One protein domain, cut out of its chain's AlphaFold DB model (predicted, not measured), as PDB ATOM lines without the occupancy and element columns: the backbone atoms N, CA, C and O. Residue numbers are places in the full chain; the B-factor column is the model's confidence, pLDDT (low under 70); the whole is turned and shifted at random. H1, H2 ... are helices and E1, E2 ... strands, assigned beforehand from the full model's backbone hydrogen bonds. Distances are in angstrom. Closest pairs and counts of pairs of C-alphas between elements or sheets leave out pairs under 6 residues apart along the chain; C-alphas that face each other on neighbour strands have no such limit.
ATOM      1  N   ASP A   9     137.787 101.525 155.588       79.38
ATOM      2  CA  ASP A   9     138.573 101.570 154.371       79.38
ATOM      3  C   ASP A   9     138.834 103.042 154.014       79.38
ATOM      4  O   ASP A   9     137.941 103.888 154.092       79.38
ATOM      5  N   ILE A  10     140.067 103.341 153.598       82.88
ATOM      6  CA  ILE A  10     140.376 104.585 152.888       82.88
ATOM      7  C   ILE A  10     140.168 104.302 151.409       82.88
ATOM      8  O   ILE A  10     140.791 103.395 150.838       82.88
ATOM      9  N   ILE A  11     139.278 105.068 150.801       83.94
ATOM     10  CA  ILE A  11     138.893 104.900 149.411       83.94
ATOM     11  C   ILE A  11     139.186 106.165 148.624       83.94
ATOM     12  O   ILE A  11     139.132 107.274 149.152       83.94
ATOM     13  N   TYR A  12     139.488 105.974 147.351       83.25
ATOM     14  CA  TYR A  12     139.662 107.047 146.391       83.25
ATOM     15  C   TYR A  12     138.557 106.925 145.351       83.25
ATOM     16  O   TYR A  12     138.487 105.923 144.628       83.25
ATOM     17  N   TRP A  13     137.672 107.918 145.318       82.31
ATOM     18  CA  TRP A  13     136.560 107.963 144.376       82.31
ATOM     19  C   TRP A  13     137.081 108.249 142.973       82.31
ATOM     20  O   TRP A  13     137.990 109.061 142.793       82.31
ATOM     21  N   TRP A  14     136.524 107.560 141.981       81.06
ATOM     22  CA  TRP A  14     136.842 107.830 140.583       81.06
ATOM     23  C   TRP A  14     135.994 109.005 140.123       81.06
ATOM     24  O   TRP A  14     134.776 108.966 140.306       81.06
ATOM     25  N   SER A  15     136.621 110.024 139.543       66.19
ATOM     26  CA  SER A  15     135.867 111.108 138.916       66.19
ATOM     27  C   SER A  15     135.302 110.689 137.574       66.19
ATOM     28  O   SER A  15     134.105 110.833 137.371       66.19
ATOM     29  N   ASP A  16     136.115 110.026 136.744       64.25
ATOM     30  CA  ASP A  16     135.745 109.569 135.403       64.25
ATOM     31  C   ASP A  16     136.371 108.196 135.062       64.25
ATOM     32  O   ASP A  16     137.099 107.583 135.849       64.25
ATOM     33  N   GLU A  17     136.161 107.717 133.829       60.06
ATOM     34  CA  GLU A  17     136.817 106.515 133.280       60.06
ATOM     35  C   GLU A  17     138.357 106.611 133.225       60.06
ATOM     36  O   GLU A  17     139.036 105.605 133.018       60.06
ATOM     37  N   SER A  18     138.924 107.802 133.448       54.34
ATOM     38  CA  SER A  18     140.360 108.088 133.365       54.34
ATOM     39  C   SER A  18     141.193 107.578 134.553       54.34
ATOM     40  O   SER A  18     142.409 107.755 134.547       54.34
ATOM     41  N   GLN A  19     140.582 106.922 135.552       61.19
ATOM     42  CA  GLN A  19     141.245 106.473 136.793       61.19
ATOM     43  C   GLN A  19     141.965 107.599 137.562       61.19
ATOM     44  O   GLN A  19     142.846 107.331 138.383       61.19
ATOM     45  N   ASN A  20     141.586 108.852 137.314       59.22
ATOM     46  CA  ASN A  20     141.989 109.973 138.144       59.22
ATOM     47  C   ASN A  20     141.106 110.022 139.396       59.22
ATOM     48  O   ASN A  20     139.903 109.756 139.353       59.22
ATOM     49  N   TYR A  21     141.746 110.293 140.530       63.41
ATOM     50  CA  TYR A  21     141.099 110.348 141.834       63.41
ATOM     51  C   TYR A  21     140.895 111.803 142.227       63.41
ATOM     52  O   TYR A  21     141.875 112.493 142.508       63.41
ATOM     53  N   ASP A  22     139.645 112.248 142.293       63.62
ATOM     54  CA  ASP A  22     139.347 113.634 142.670       63.62
ATOM     55  C   ASP A  22     139.255 113.804 144.184       63.62
ATOM     56  O   ASP A  22     139.592 114.855 144.726       63.62
ATOM     57  N   THR A  23     138.806 112.767 144.893       72.31
ATOM     58  CA  THR A  23     138.560 112.836 146.334       72.31
ATOM     59  C   THR A  23     138.874 111.512 147.023       72.31
ATOM     60  O   THR A  23     138.708 110.428 146.459       72.31
ATOM     61  N   ALA A  24     139.348 111.610 148.264       79.19
ATOM     62  CA  ALA A  24     139.583 110.471 149.137       79.19
ATOM     63  C   ALA A  24     138.682 110.578 150.366       79.19
ATOM     64  O   ALA A  24     138.597 111.645 150.969       79.19
ATOM     65  N   ASP A  25     138.050 109.471 150.746       78.62
ATOM     66  CA  ASP A  25     137.173 109.394 151.913       78.62
ATOM     67  C   ASP A  25     137.571 108.223 152.819       78.62
ATOM     68  O   ASP A  25     138.117 107.206 152.382       78.62
ATOM     69  N   TYR A  26     137.255 108.369 154.103       83.19
ATOM     70  CA  TYR A  26     137.352 107.315 155.108       83.19
ATOM     71  C   TYR A  26     135.948 106.803 155.423       83.19
ATOM     72  O   TYR A  26     135.123 107.557 155.941       83.19
ATOM     73  N   ILE A  27     135.665 105.541 155.100       85.81
ATOM     74  CA  ILE A  27     134.317 104.973 155.229       85.81
ATOM     75  C   ILE A  27     134.334 103.583 155.872       85.81
ATOM     76  O   ILE A  27     135.356 102.899 155.845       85.81
ATOM     77  N   PRO A  28     133.210 103.116 156.438       87.19
ATOM     78  CA  PRO A  28     133.098 101.754 156.943       87.19
ATOM     79  C   PRO A  28     133.302 100.721 155.830       87.19
ATOM     80  O   PRO A  28     132.688 100.815 154.769       87.19
ATOM     81  N   SER A  29     134.079  99.665 156.087       86.44
ATOM     82  CA  SER A  29     134.281  98.576 155.118       86.44
ATOM     83  C   SER A  29     132.977  97.827 154.796       86.44
ATOM     84  O   SER A  29     132.898  97.157 153.772       86.44
ATOM     85  N   ILE A  30     131.950  97.941 155.649       87.50
ATOM     86  CA  ILE A  30     130.603  97.392 155.406       87.50
ATOM     87  C   ILE A  30     129.843  98.124 154.287       87.50
ATOM     88  O   ILE A  30     128.809  97.653 153.830       87.50
ATOM     89  N   TRP A  31     130.332  99.287 153.844       90.81
ATOM     90  CA  TRP A  31     129.786 100.010 152.694       90.81
ATOM     91  C   TRP A  31     130.385  99.537 151.369       90.81
ATOM     92  O   TRP A  31     129.983 100.028 150.317       90.81
ATOM     93  N   ALA A  32     131.338  98.604 151.401       90.19
ATOM     94  CA  ALA A  32     131.821  97.936 150.204       90.19
ATOM     95  C   ALA A  32     130.781  96.931 149.702       90.19
ATOM     96  O   ALA A  32     130.101  96.265 150.488       90.19
ATOM     97  N   ASN A  33     130.703  96.765 148.387       89.19
ATOM     98  CA  ASN A  33     130.056  95.595 147.811       89.19
ATOM     99  C   ASN A  33     130.912  94.325 148.038       89.19
ATOM    100  O   ASN A  33     132.035  94.369 148.551       89.19
ATOM    101  N   SER A  34     130.376  93.164 147.664       86.62
ATOM    102  CA  SER A  34     131.005  91.858 147.918       86.62
ATOM    103  C   SER A  34     132.388  91.693 147.274       86.62
ATOM    104  O   SER A  34     133.248  91.031 147.856       86.62
ATOM    105  N   ASP A  35     132.622  92.301 146.109       84.56
ATOM    106  CA  ASP A  35     133.887  92.233 145.364       84.56
ATOM    107  C   ASP A  35     134.837  93.423 145.637       84.56
ATOM    108  O   ASP A  35     135.979  93.412 145.175       84.56
ATOM    109  N   LYS A  36     134.400  94.419 146.425       81.12
ATOM    110  CA  LYS A  36     135.121  95.665 146.759       81.12
ATOM    111  C   LYS A  36     135.487  96.541 145.561       81.12
ATOM    112  O   LYS A  36     136.425  97.335 145.645       81.12
ATOM    113  N   SER A  37     134.767  96.399 144.453       82.38
ATOM    114  CA  SER A  37     134.927  97.264 143.279       82.38
ATOM    115  C   SER A  37     134.119  98.561 143.388       82.38
ATOM    116  O   SER A  37     134.434  99.554 142.724       82.38
ATOM    117  N   GLN A  38     133.081  98.565 144.230       89.31
ATOM    118  CA  GLN A  38     132.185  99.699 144.425       89.31
ATOM    119  C   GLN A  38     131.877  99.910 145.904       89.31
ATOM    120  O   GLN A  38     131.845  98.976 146.709       89.31
ATOM    121  N   TYR A  39     131.608 101.165 146.242       90.25
ATOM    122  CA  TYR A  39     131.311 101.595 147.598       90.25
ATOM    123  C   TYR A  39     130.041 102.445 147.620       90.25
ATOM    124  O   TYR A  39     129.754 103.181 146.669       90.25
ATOM    125  N   LYS A  40     129.268 102.333 148.707       90.38
ATOM    126  CA  LYS A  40     128.076 103.155 148.936       90.38
ATOM    127  C   LYS A  40     128.518 104.605 149.166       90.38
ATOM    128  O   LYS A  40     129.138 104.914 150.184       90.38
ATOM    129  N   PHE A  41     128.207 105.488 148.223       86.38
ATOM    130  CA  PHE A  41     128.374 106.926 148.376       86.38
ATOM    131  C   PHE A  41     127.060 107.518 148.901       86.38
ATOM    132  O   PHE A  41     126.018 107.335 148.264       86.38
ATOM    133  N   PRO A  42     127.063 108.198 150.058       82.69
ATOM    134  CA  PRO A  42     125.857 108.795 150.612       82.69
ATOM    135  C   PRO A  42     125.414 109.969 149.732       82.69
ATOM    136  O   PRO A  42     125.947 111.072 149.831       82.69
ATOM    137  N   ALA A  43     124.436 109.718 148.865       71.00
ATOM    138  CA  ALA A  43     123.833 110.698 147.977       71.00
ATOM    139  C   ALA A  43     122.328 110.716 148.226       71.00
ATOM    140  O   ALA A  43     121.622 109.748 147.959       71.00
ATOM    141  N   GLY A  44     121.839 111.831 148.758       62.47
ATOM    142  CA  GLY A  44     120.420 112.047 148.982       62.47
ATOM    143  C   GLY A  44     120.162 113.453 149.500       62.47
ATOM    144  O   GLY A  44     120.915 113.963 150.327       62.47
ATOM    145  N   GLN A  45     119.057 114.060 149.062       56.88
ATOM    146  CA  GLN A  45     118.636 115.425 149.423       56.88
ATOM    147  C   GLN A  45     118.473 115.673 150.940       56.88
ATOM    148  O   GLN A  45     118.302 116.811 151.358       56.88
ATOM    149  N   LYS A  46     118.508 114.622 151.773       61.94
ATOM    150  CA  LYS A  46     118.323 114.683 153.233       61.94
ATOM    151  C   LYS A  46     119.568 114.296 154.046       61.94
ATOM    152  O   LYS A  46     119.477 114.212 155.271       61.94
ATOM    153  N   MET A  47     120.708 114.018 153.408       73.25
ATOM    154  CA  MET A  47     121.919 113.602 154.123       73.25
ATOM    155  C   MET A  47     122.785 114.820 154.462       73.25
ATOM    156  O   MET A  47     123.443 115.382 153.595       73.25
ATOM    157  N   THR A  48     122.791 115.231 155.730       78.88
ATOM    158  CA  THR A  48     123.710 116.271 156.218       78.88
ATOM    159  C   THR A  48     125.086 115.679 156.534       78.88
ATOM    160  O   THR A  48     125.194 114.506 156.908       78.88
ATOM    161  N   ASP A  49     126.140 116.497 156.488       78.06
ATOM    162  CA  ASP A  49     127.511 116.064 156.816       78.06
ATOM    163  C   ASP A  49     127.641 115.493 158.233       78.06
ATOM    164  O   ASP A  49     128.413 114.566 158.481       78.06
ATOM    165  N   ASN A  50     126.855 116.006 159.183       79.94
ATOM    166  CA  ASN A  50     126.813 115.474 160.545       79.94
ATOM    167  C   ASN A  50     126.258 114.048 160.582       79.94
ATOM    168  O   ASN A  50     126.818 113.193 161.269       79.94
ATOM    169  N   LYS A  51     125.198 113.769 159.810       83.12
ATOM    170  CA  LYS A  51     124.635 112.419 159.700       83.12
ATOM    171  C   LYS A  51     125.623 111.478 159.002       83.12
ATOM    172  O   LYS A  51     125.858 110.386 159.513       83.12
ATOM    173  N   LYS A  52     126.275 111.927 157.918       82.88
ATOM    174  CA  LYS A  52     127.342 111.170 157.230       82.88
ATOM    175  C   LYS A  52     128.450 110.770 158.210       82.88
ATOM    176  O   LYS A  52     128.764 109.588 158.325       82.88
ATOM    177  N   ARG A  53     128.992 111.729 158.971       82.00
ATOM    178  CA  ARG A  53     130.050 111.472 159.967       82.00
ATOM    179  C   ARG A  53     129.609 110.501 161.059       82.00
ATOM    180  O   ARG A  53     130.373 109.607 161.407       82.00
ATOM    181  N   HIS A  54     128.383 110.640 161.562       82.19
ATOM    182  CA  HIS A  54     127.853 109.749 162.595       82.19
ATOM    183  C   HIS A  54     127.741 108.295 162.108       82.19
ATOM    184  O   HIS A  54     128.152 107.374 162.811       82.19
ATOM    185  N   LEU A  55     127.254 108.088 160.879       85.56
ATOM    186  CA  LEU A  55     127.147 106.755 160.278       85.56
ATOM    187  C   LEU A  55     128.525 106.128 160.013       85.56
ATOM    188  O   LEU A  55     128.709 104.936 160.256       85.56
ATOM    189  N   ILE A  56     129.500 106.932 159.571       85.56
ATOM    190  CA  ILE A  56     130.888 106.487 159.371       85.56
ATOM    191  C   ILE A  56     131.524 106.078 160.705       85.56
ATOM    192  O   ILE A  56     132.117 105.004 160.802       85.56
ATOM    193  N   HIS A  57     131.387 106.913 161.736       79.50
ATOM    194  CA  HIS A  57     131.979 106.668 163.051       79.50
ATOM    195  C   HIS A  57     131.409 105.407 163.711       79.50
ATOM    196  O   HIS A  57     132.151 104.606 164.269       79.50
ATOM    197  N   ASN A  58     130.099 105.198 163.593       82.75
ATOM    198  CA  ASN A  58     129.422 104.054 164.203       82.75
ATOM    199  C   ASN A  58     129.404 102.807 163.310       82.75
ATOM    200  O   ASN A  58     128.715 101.844 163.642       82.75
ATOM    201  N   CYS A  59     130.093 102.832 162.161       79.31
ATOM    202  CA  CYS A  59     130.042 101.779 161.144       79.31
ATOM    203  C   CYS A  59     128.614 101.291 160.863       79.31
ATOM    204  O   CYS A  59     128.353 100.091 160.815       79.31
ATOM    205  N   SER A  60     127.675 102.225 160.740       85.25
ATOM    206  CA  SER A  60     126.265 101.907 160.523       85.25
ATOM    207  C   SER A  60     125.992 101.680 159.041       85.25
ATOM    208  O   SER A  60     126.583 102.342 158.187       85.25
ATOM    209  N   GLU A  61     125.106 100.745 158.715       85.25
ATOM    210  CA  GLU A  61     124.726 100.489 157.328       85.25
ATOM    211  C   GLU A  61     123.844 101.620 156.772       85.25
ATOM    212  O   GLU A  61     123.009 102.178 157.481       85.25
ATOM    213  N   LEU A  62     124.049 101.969 155.500       85.19
ATOM    214  CA  LEU A  62     123.189 102.905 154.776       85.19
ATOM    215  C   LEU A  62     121.928 102.187 154.289       85.19
ATOM    216  O   LEU A  62     122.034 101.134 153.649       85.19
ATOM    217  N   GLY A  63     120.765 102.780 154.571       79.81
ATOM    218  CA  GLY A  63     119.470 102.270 154.126       79.81
ATOM    219  C   GLY A  63     119.260 102.428 152.619       79.81
ATOM    220  O   GLY A  63     119.906 103.248 151.961       79.81
ATOM    221  N   GLU A  64     118.344 101.641 152.055       77.38
ATOM    222  CA  GLU A  64     117.973 101.744 150.640       77.38
ATOM    223  C   GLU A  64     117.463 103.157 150.304       77.38
ATOM    224  O   GLU A  64     116.657 103.735 151.032       77.38
ATOM    225  N   GLY A  65     117.961 103.733 149.206       77.31
ATOM    226  CA  GLY A  65     117.610 105.089 148.764       77.31
ATOM    227  C   GLY A  65     118.389 106.230 149.435       77.31
ATOM    228  O   GLY A  65     118.221 107.380 149.040       77.31
ATOM    229  N   GLU A  66     119.263 105.941 150.407       82.81
ATOM    230  CA  GLU A  66     120.157 106.938 151.026       82.81
ATOM    231  C   GLU A  66     121.562 106.977 150.394       82.81
ATOM    232  O   GLU A  66     122.423 107.758 150.813       82.81
ATOM    233  N   PHE A  67     121.818 106.112 149.412       88.31
ATOM    234  CA  PHE A  67     123.120 105.978 148.779       88.31
ATOM    235  C   PHE A  67     123.012 105.646 147.294       88.31
ATOM    236  O   PHE A  67     122.020 105.089 146.822       88.31
ATOM    237  N   ILE A  68     124.096 105.935 146.583       87.81
ATOM    238  CA  ILE A  68     124.361 105.440 145.235       87.81
ATOM    239  C   ILE A  68     125.631 104.591 145.259       87.81
ATOM    240  O   ILE A  68     126.503 104.778 146.109       87.81
ATOM    241  N   TRP A  69     125.741 103.633 144.345       88.38
ATOM    242  CA  TRP A  69     126.969 102.860 144.185       88.38
ATOM    243  C   TRP A  69     127.947 103.624 143.302       88.38
ATOM    244  O   TRP A  69     127.656 103.884 142.135       88.38
ATOM    245  N   CYS A  70     129.121 103.932 143.846       87.12
ATOM    246  CA  CYS A  70     130.190 104.598 143.114       87.12
ATOM    247  C   CYS A  70     131.413 103.687 143.009       87.12
ATOM    248  O   CYS A  70     131.735 102.935 143.934       87.12
ATOM    249  N   LYS A  71     132.114 103.764 141.873       87.25
ATOM    250  CA  LYS A  71     133.412 103.103 141.708       87.25
ATOM    251  C   LYS A  71     134.447 103.822 142.568       87.25
ATOM    252  O   LYS A  71     134.546 105.049 142.544       87.25
ATOM    253  N   ALA A  72     135.224 103.047 143.310       84.94
ATOM    254  CA  ALA A  72     136.344 103.562 144.078       84.94
ATOM    255  C   ALA A  72     137.428 102.498 144.202       84.94
ATOM    256  O   ALA A  72     137.146 101.299 144.191       84.94
ATOM    257  N   THR A  73     138.676 102.933 144.354       83.00
ATOM    258  CA  THR A  73     139.760 102.023 144.729       83.00
ATOM    259  C   THR A  73     140.039 102.153 146.211       83.00
ATOM    260  O   THR A  73     140.294 103.234 146.744       83.00
ATOM    261  N   CYS A  74     140.018 101.019 146.900       80.81
ATOM    262  CA  CYS A  74     140.498 100.949 148.265       80.81
ATOM    263  C   CYS A  74     142.007 100.737 148.248       80.81
ATOM    264  O   CYS A  74     142.495  99.659 147.894       80.81
ATOM    265  N   LYS A  75     142.762 101.748 148.684       69.25
ATOM    266  CA  LYS A  75     144.118 101.485 149.157       69.25
ATOM    267  C   LYS A  75     143.998 101.127 150.623       69.25
ATOM    268  O   LYS A  75     143.927 101.998 151.486       69.25
ATOM    269  N   LYS A  76     144.021  99.825 150.899       57.91
ATOM    270  CA  LYS A  76     144.353  99.332 152.233       57.91
ATOM    271  C   LYS A  76     145.788  99.746 152.524       57.91
ATOM    272  O   LYS A  76     146.722  99.019 152.204       57.91
ATOM    273  N   SER A  77     145.964 100.939 153.069       54.03
ATOM    274  CA  SER A  77     147.222 101.289 153.702       54.03
ATOM    275  C   SER A  77     147.379 100.332 154.876       54.03
ATOM    276  O   SER A  77     146.451 100.122 155.665       54.03
TER     277      SER A  77
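This is residues 9 to 77 of the 339 residues of an uncharacterized protein of Abscondita terminalis (UniProt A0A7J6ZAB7). What shape do these atoms make? A strongly twisted sheet of four strands curls like part of a barrel, open between E2 and E3, with one short helix, H1, beyond the last residues of E2. What makes it up? The 69 printed residues run E1, E2, E3, H1, E4; the sheet's order is E2, E1, E4, E3, antiparallel throughout, and the class is mixed, helices and strands, with under half of the residues in named elements. How large is it? It is compact, with a radius of gyration of the C-alphas of 11.7 A, and rounded, spanning 30 by 25 by 20 A.

Where do the first strands run? E1, residues 9 to 14, begins at C-alpha 9 (138.573, 101.570, 154.371); E2, residues 21 to 28, is 19.1 A long. What follows? E3 is residues 38 to 41, H1 residues 49 to 57 over 12.1 A, and E4, residues 68 to 74, spans 17.0 A to C-alpha 74 (140.498, 100.949, 148.265).

How are the strands paired? Hairpin E1 and E2 has N 11 and O 25 at 2.9 A, within hydrogen-bond range. E4's pairing is staggered: residues 72 to 74 pair with E1, N 12 to O 73 at 2.9 A, and residues 68 to 71 with E3, N 41 to O 68 at 2.8 A. Edge strands E2 and E3 are apart. Where is the helix? H1 only grazes the sheet with residues 52 to 57; the closest C-alphas of E2 and H1, Ile 27 and Ile 56, are 5.6 A apart. Each O i to N i+4 pair in H1 is within hydrogen-bond range.

How far does it reach? The two farthest C-alphas, those of Ser 18 and Asn 58, are 33.0 A apart. Is it continuous? The printed part has no cut, and its four links are short. Where is confidence low? Residues 15 to 22, 44 to 46 and 75 to 77 have pLDDT under 70.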